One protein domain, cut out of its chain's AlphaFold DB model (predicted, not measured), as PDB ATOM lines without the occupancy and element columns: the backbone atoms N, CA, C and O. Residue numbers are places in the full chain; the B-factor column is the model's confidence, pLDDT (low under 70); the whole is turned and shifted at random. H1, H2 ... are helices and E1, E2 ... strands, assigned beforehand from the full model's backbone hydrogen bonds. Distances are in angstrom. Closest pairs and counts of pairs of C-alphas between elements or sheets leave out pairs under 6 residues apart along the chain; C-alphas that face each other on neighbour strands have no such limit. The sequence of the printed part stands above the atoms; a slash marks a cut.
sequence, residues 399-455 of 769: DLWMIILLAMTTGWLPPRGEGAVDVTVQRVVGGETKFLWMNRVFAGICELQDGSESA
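This is residues 399 to 455 of the 769 residues of an uncharacterized protein of Ectocarpus sp. CCAP 1310/34 (UniProt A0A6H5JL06). A two-stranded antiparallel hairpin, E1 and E2, runs on into H2, with H1 packed on the first part of H2. The hairpin's tip, residues 428 to 433, and residues 448 to 454 stick out. The printed part has 57 residues with two named helices and two named strands, in the order H1, E1, E2, H2, class mixed. It is only just loose, close to compact, radius of gyration of the C-alphas 12.7 A, spanning 38 by 26 by 19 A.

First to last C-alpha, E1, residues 424 to 429, measures 15.0 A; E2, 432 to 437, 16.1 A; H2, 438 to 450, 18.4 A, ending at (253.965, 88.646, 323.280); H1, 399 to 409, 15.3 A, beginning at (258.805, 109.226, 337.433).

N 427 of E1 and O 434 of E2, 2.8 A apart, are within hydrogen-bond range. H2 touches H1 with residues 438 to 442 alone, at a steep tilt of 55 degrees; the closest C-alphas, Leu 405 and Phe 442, are 6.5 A apart. Both helices have every O i to N i+4 pair within range.

The printed part has no cut. The link H1 to E1 is long. pLDDT is under 70 at residues 399 and 447 to 455.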
ATOM      1  N   ASP A 399     258.993 110.370 336.541       60.41
ATOM      2  CA  ASP A 399     258.805 109.226 337.433       60.41
ATOM      3  C   ASP A 399     257.333 108.780 337.499       60.41
ATOM      4  O   ASP A 399     257.046 107.603 337.729       60.41
ATOM      5  N   LEU A 400     256.375 109.680 337.236       71.00
ATOM      6  CA  LEU A 400     254.948 109.383 337.372       71.00
ATOM      7  C   LEU A 400     254.467 108.362 336.332       71.00
ATOM      8  O   LEU A 400     253.711 107.452 336.675       71.00
ATOM      9  N   TRP A 401     254.927 108.450 335.077       81.75
ATOM     10  CA  TRP A 401     254.550 107.467 334.051       81.75
ATOM     11  C   TRP A 401     255.163 106.086 334.323       81.75
ATOM     12  O   TRP A 401     254.495 105.078 334.093       81.75
ATOM     13  N   MET A 402     256.364 106.025 334.912       77.50
ATOM     14  CA  MET A 402     256.974 104.776 335.388       77.50
ATOM     15  C   MET A 402     256.202 104.164 336.567       77.50
ATOM     16  O   MET A 402     255.960 102.957 336.582       77.50
ATOM     17  N   ILE A 403     255.746 104.982 337.524       78.25
ATOM     18  CA  ILE A 403     254.885 104.538 338.634       78.25
ATOM     19  C   ILE A 403     253.546 104.001 338.105       78.25
ATOM     20  O   ILE A 403     253.083 102.955 338.563       78.25
ATOM     21  N   ILE A 404     252.943 104.663 337.111       84.94
ATOM     22  CA  ILE A 404     251.693 104.216 336.479       84.94
ATOM     23  C   ILE A 404     251.893 102.892 335.731       84.94
ATOM     24  O   ILE A 404     251.098 101.976 335.927       84.94
ATOM     25  N   LEU A 405     252.963 102.739 334.939       85.31
ATOM     26  CA  LEU A 405     253.269 101.460 334.286       85.31
ATOM     27  C   LEU A 405     253.508 100.343 335.309       85.31
ATOM     28  O   LEU A 405     252.985  99.245 335.134       85.31
ATOM     29  N   LEU A 406     254.218 100.612 336.409       84.56
ATOM     30  CA  LEU A 406     254.420  99.632 337.477       84.56
ATOM     31  C   LEU A 406     253.083  99.227 338.127       84.56
ATOM     32  O   LEU A 406     252.814  98.038 338.312       84.56
ATOM     33  N   ALA A 407     252.206 100.191 338.410       80.69
ATOM     34  CA  ALA A 407     250.864  99.935 338.932       80.69
ATOM     35  C   ALA A 407     249.976  99.155 337.939       80.69
ATOM     36  O   ALA A 407     249.173  98.324 338.362       80.69
ATOM     37  N   MET A 408     250.158  99.349 336.629       91.44
ATOM     38  CA  MET A 408     249.500  98.546 335.593       91.44
ATOM     39  C   MET A 408     250.081  97.121 335.510       91.44
ATOM     40  O   MET A 408     249.311  96.162 335.522       91.44
ATOM     41  N   THR A 409     251.412  96.937 335.544       83.25
ATOM     42  CA  THR A 409     252.042  95.589 335.540       83.25
ATOM     43  C   THR A 409     251.678  94.749 336.764       83.25
ATOM     44  O   THR A 409     251.632  93.526 336.685       83.25
ATOM     45  N   THR A 410     251.411  95.394 337.901       78.50
ATOM     46  CA  THR A 410     251.040  94.729 339.160       78.50
ATOM     47  C   THR A 410     249.527  94.550 339.318       78.50
ATOM     48  O   THR A 410     249.083  94.018 340.334       78.50
ATOM     49  N   GLY A 411     248.723  94.990 338.340       83.94
ATOM     50  CA  GLY A 411     247.260  94.909 338.379       83.94
ATOM     51  C   GLY A 411     246.583  95.855 339.380       83.94
ATOM     52  O   GLY A 411     245.384  95.727 339.609       83.94
ATOM     53  N   TRP A 412     247.317  96.804 339.976       84.62
ATOM     54  CA  TRP A 412     246.764  97.827 340.878       84.62
ATOM     55  C   TRP A 412     245.951  98.884 340.119       84.62
ATOM     56  O   TRP A 412     244.967  99.402 340.642       84.62
ATOM     57  N   LEU A 413     246.354  99.186 338.882       89.25
ATOM     58  CA  LEU A 413     245.576  99.947 337.909       89.25
ATOM     59  C   LEU A 413     245.254  99.014 336.734       89.25
ATOM     60  O   LEU A 413     246.118  98.834 335.880       89.25
ATOM     61  N   PRO A 414     244.065  98.382 336.669       86.69
ATOM     62  CA  PRO A 414     243.714  97.512 335.548       86.69
ATOM     63  C   PRO A 414     243.723  98.316 334.232       86.69
ATOM     64  O   PRO A 414     242.939  99.257 334.091       86.69
ATOM     65  N   PRO A 415     244.587  97.985 333.254       84.81
ATOM     66  CA  PRO A 415     244.730  98.781 332.034       84.81
ATOM     67  C   PRO A 415     243.744  98.369 330.928       84.81
ATOM     68  O   PRO A 415     243.594  99.084 329.938       84.81
ATOM     69  N   ARG A 416     243.102  97.201 331.082       83.06
ATOM     70  CA  ARG A 416     242.171  96.539 330.154       83.06
ATOM     71  C   ARG A 416     241.116  95.761 330.956       83.06
ATOM     72  O   ARG A 416     241.406  95.324 332.066       83.06
ATOM     73  N   GLY A 417     239.941  95.527 330.367       83.25
ATOM     74  CA  GLY A 417     238.876  94.692 330.945       83.25
ATOM     75  C   GLY A 417     237.779  95.462 331.695       83.25
ATOM     76  O   GLY A 417     237.716  96.689 331.657       83.25
ATOM     77  N   GLU A 418     236.884  94.726 332.354       75.94
ATOM     78  CA  GLU A 418     235.820  95.308 333.180       75.94
ATOM     79  C   GLU A 418     236.427  95.970 334.428       75.94
ATOM     80  O   GLU A 418     237.189  95.345 335.164       75.94
ATOM     81  N   GLY A 419     236.129  97.256 334.637       82.81
ATOM     82  CA  GLY A 419     236.768  98.073 335.674       82.81
ATOM     83  C   GLY A 419     238.122  98.685 335.287       82.81
ATOM     84  O   GLY A 419     238.812  99.186 336.171       82.81
ATOM     85  N   ALA A 420     238.512  98.663 334.004       85.38
ATOM     86  CA  ALA A 420     239.726  99.334 333.534       85.38
ATOM     87  C   ALA A 420     239.738 100.840 333.857       85.38
ATOM     88  O   ALA A 420     238.716 101.519 333.750       85.38
ATOM     89  N   VAL A 421     240.913 101.366 334.213       85.94
ATOM     90  CA  VAL A 421     241.119 102.786 334.534       85.94
ATOM     91  C   VAL A 421     241.898 103.447 333.404       85.94
ATOM     92  O   VAL A 421     243.066 103.120 333.194       85.94
ATOM     93  N   ASP A 422     241.275 104.383 332.688       87.94
ATOM     94  CA  ASP A 422     241.958 105.198 331.680       87.94
ATOM     95  C   ASP A 422     242.815 106.284 332.342       87.94
ATOM     96  O   ASP A 422     242.309 107.186 333.011       87.94
ATOM     97  N   VAL A 423     244.131 106.207 332.141       88.69
ATOM     98  CA  VAL A 423     245.109 107.126 332.729       88.69
ATOM     99  C   VAL A 423     245.813 107.918 331.632       88.69
ATOM    100  O   VAL A 423     246.379 107.350 330.693       88.69
ATOM    101  N   THR A 424     245.830 109.245 331.767       87.19
ATOM    102  CA  THR A 424     246.599 110.134 330.885       87.19
ATOM    103  C   THR A 424     247.608 110.942 331.693       87.19
ATOM    104  O   THR A 424     247.278 111.491 332.737       87.19
ATOM    105  N   VAL A 425     248.854 111.011 331.223       84.50
ATOM    106  CA  VAL A 425     249.922 111.797 331.856       84.50
ATOM    107  C   VAL A 425     250.157 113.057 331.037       84.50
ATOM    108  O   VAL A 425     250.452 112.996 329.843       84.50
ATOM    109  N   GLN A 426     250.030 114.215 331.679       82.25
ATOM    110  CA  GLN A 426     250.340 115.501 331.065       82.25
ATOM    111  C   GLN A 426     251.863 115.655 330.936       82.25
ATOM    112  O   GLN A 426     252.574 115.647 331.938       82.25
ATOM    113  N   ARG A 427     252.359 115.839 329.709       75.50
ATOM    114  CA  ARG A 427     253.776 116.049 329.388       75.50
ATOM    115  C   ARG A 427     253.939 117.362 328.625       75.50
ATOM    116  O   ARG A 427     253.303 117.556 327.591       75.50
ATOM    117  N   VAL A 428     254.820 118.242 329.094       74.69
ATOM    118  CA  VAL A 428     255.223 119.427 328.322       74.69
ATOM    119  C   VAL A 428     256.335 119.025 327.350       74.69
ATOM    120  O   VAL A 428     257.326 118.424 327.760       74.69
ATOM    121  N   VAL A 429     256.168 119.324 326.061       70.81
ATOM    122  CA  VAL A 429     257.129 119.008 324.990       70.81
ATOM    123  C   VAL A 429     257.268 120.235 324.094       70.81
ATOM    124  O   VAL A 429     256.291 120.667 323.493       70.81
ATOM    125  N   GLY A 430     258.464 120.828 324.023       80.31
ATOM    126  CA  GLY A 430     258.700 122.048 323.234       80.31
ATOM    127  C   GLY A 430     257.894 123.274 323.695       80.31
ATOM    128  O   GLY A 430     257.656 124.180 322.905       80.31
ATOM    129  N   GLY A 431     257.428 123.287 324.949       82.06
ATOM    130  CA  GLY A 431     256.507 124.296 325.488       82.06
ATOM    131  C   GLY A 431     255.019 123.981 325.277       82.06
ATOM    132  O   GLY A 431     254.177 124.554 325.965       82.06
ATOM    133  N   GLU A 432     254.670 123.030 324.407       75.88
ATOM    134  CA  GLU A 432     253.290 122.567 324.238       75.88
ATOM    135  C   GLU A 432     252.910 121.558 325.331       75.88
ATOM    136  O   GLU A 432     253.664 120.630 325.625       75.88
ATOM    137  N   THR A 433     251.707 121.680 325.899       79.94
ATOM    138  CA  THR A 433     251.129 120.616 326.734       79.94
ATOM    139  C   THR A 433     250.544 119.520 325.846       79.94
ATOM    140  O   THR A 433     249.607 119.765 325.089       79.94
ATOM    141  N   LYS A 434     251.067 118.299 325.978       81.31
ATOM    142  CA  LYS A 434     250.564 117.075 325.335       81.31
ATOM    143  C   LYS A 434     250.127 116.080 326.415       81.31
ATOM    144  O   LYS A 434     250.549 116.182 327.566       81.31
ATOM    145  N   PHE A 435     249.281 115.117 326.059       83.12
ATOM    146  CA  PHE A 435     248.802 114.082 326.980       83.12
ATOM    147  C   PHE A 435     249.191 112.697 326.456       83.12
ATOM    148  O   PHE A 435     248.884 112.351 325.317       83.12
ATOM    149  N   LEU A 436     249.880 111.919 327.288       83.94
ATOM    150  CA  LEU A 436     250.311 110.554 327.003       83.94
ATOM    151  C   LEU A 436     249.290 109.571 327.587       83.94
ATOM    152  O   LEU A 436     249.086 109.542 328.797       83.94
ATOM    153  N   TRP A 437     248.637 108.777 326.739       92.06
ATOM    154  CA  TRP A 437     247.627 107.804 327.171       92.06
ATOM    155  C   TRP A 437     248.296 106.503 327.626       92.06
ATOM    156  O   TRP A 437     248.753 105.701 326.809       92.06
ATOM    157  N   MET A 438     248.377 106.303 328.940       92.38
ATOM    158  CA  MET A 438     249.217 105.268 329.546       92.38
ATOM    159  C   MET A 438     248.721 103.853 329.264       92.38
ATOM    160  O   MET A 438     249.542 102.970 329.048       92.38
ATOM    161  N   ASN A 439     247.408 103.642 329.154       93.12
ATOM    162  CA  ASN A 439     246.826 102.355 328.762       93.12
ATOM    163  C   ASN A 439     247.311 101.911 327.373       93.12
ATOM    164  O   ASN A 439     247.521 100.722 327.145       93.12
ATOM    165  N   ARG A 440     247.544 102.865 326.457       88.31
ATOM    166  CA  ARG A 440     248.078 102.595 325.116       88.31
ATOM    167  C   ARG A 440     249.597 102.393 325.110       88.31
ATOM    168  O   ARG A 440     250.083 101.584 324.328       88.31
ATOM    169  N   VAL A 441     250.337 103.074 325.988       85.69
ATOM    170  CA  VAL A 441     251.773 102.801 326.206       85.69
ATOM    171  C   VAL A 441     251.962 101.396 326.781       85.69
ATOM    172  O   VAL A 441     252.744 100.614 326.255       85.69
ATOM    173  N   PHE A 442     251.187 101.047 327.809       87.00
ATOM    174  CA  PHE A 442     251.182  99.723 328.425       87.00
ATOM    175  C   PHE A 442     250.798  98.622 327.424       87.00
ATOM    176  O   PHE A 442     251.479  97.605 327.348       87.00
ATOM    177  N   ALA A 443     249.752  98.853 326.619       82.25
ATOM    178  CA  ALA A 443     249.356  97.966 325.526       82.25
ATOM    179  C   ALA A 443     250.529  97.643 324.587       82.25
ATOM    180  O   ALA A 443     250.847  96.471 324.415       82.25
ATOM    181  N   GLY A 444     251.211  98.673 324.068       75.81
ATOM    182  CA  GLY A 444     252.356  98.497 323.171       75.81
ATOM    183  C   GLY A 444     253.531  97.755 323.819       75.81
ATOM    184  O   GLY A 444     254.170  96.941 323.165       75.81
ATOM    185  N   ILE A 445     253.788  97.974 325.115       78.94
ATOM    186  CA  ILE A 445     254.833  97.244 325.856       78.94
ATOM    187  C   ILE A 445     254.495  95.749 325.967       78.94
ATOM    188  O   ILE A 445     255.375  94.918 325.763       78.94
ATOM    189  N   CYS A 446     253.237  95.386 326.245       74.56
ATOM    190  CA  CYS A 446     252.813  93.981 326.244       74.56
ATOM    191  C   CYS A 446     252.839  93.370 324.834       74.56
ATOM    192  O   CYS A 446     253.309  92.252 324.659       74.56
ATOM    193  N   GLU A 447     252.395  94.113 323.819       65.12
ATOM    194  CA  GLU A 447     252.378  93.661 322.420       65.12
ATOM    195  C   GLU A 447     253.795  93.379 321.880       65.12
ATOM    196  O   GLU A 447     253.988  92.403 321.156       65.12
ATOM    197  N   LEU A 448     254.802  94.150 322.315       65.19
ATOM    198  CA  LEU A 448     256.223  93.878 322.052       65.19
ATOM    199  C   LEU A 448     256.766  92.643 322.799       65.19
ATOM    200  O   LEU A 448     257.726  92.033 322.335       65.19
ATOM    201  N   GLN A 449     256.178  92.260 323.939       60.44
ATOM    202  CA  GLN A 449     256.593  91.082 324.718       60.44
ATOM    203  C   GLN A 449     255.954  89.777 324.219       60.44
ATOM    204  O   GLN A 449     256.610  88.736 324.235       60.44
ATOM    205  N   ASP A 450     254.700  89.826 323.760       50.28
ATOM    206  CA  ASP A 450     253.965  88.646 323.280       50.28
ATOM    207  C   ASP A 450     254.434  88.166 321.890       50.28
ATOM    208  O   ASP A 450     254.185  87.018 321.514       50.28
ATOM    209  N   GLY A 451     255.106  89.027 321.112       43.28
ATOM    210  CA  GLY A 451     255.814  88.663 319.874       43.28
ATOM    211  C   GLY A 451     254.947  88.082 318.748       43.28
ATOM    212  O   GLY A 451     255.476  87.446 317.836       43.28
ATOM    213  N   SER A 452     253.619  88.250 318.806       43.12
ATOM    214  CA  SER A 452     252.678  87.613 317.877       43.12
ATOM    215  C   SER A 452     252.070  88.598 316.872       43.12
ATOM    216  O   SER A 452     251.178  89.384 317.184       43.12
ATOM    217  N   GLU A 453     252.489  88.493 315.608       37.22
ATOM    218  CA  GLU A 453     251.961  89.295 314.489       37.22
ATOM    219  C   GLU A 453     250.461  89.067 314.204       37.22
ATOM    220  O   GLU A 453     249.870  89.751 313.375       37.22
ATOM    221  N   SER A 454     249.815  88.097 314.856       35.69
ATOM    222  CA  SER A 454     248.413  87.731 314.623       35.69
ATOM    223  C   SER A 454     247.386  88.569 315.401       35.69
ATOM    224  O   SER A 454     246.187  88.329 315.262       35.69
ATOM    225  N   ALA A 455     247.819  89.516 316.239       32.06
ATOM    226  CA  ALA A 455     246.950  90.225 317.184       32.06
ATOM    227  C   ALA A 455     246.215  91.465 316.619       32.06
ATOM    228  O   ALA A 455     245.469  92.109 317.357       32.06
TER     229      ALA A 455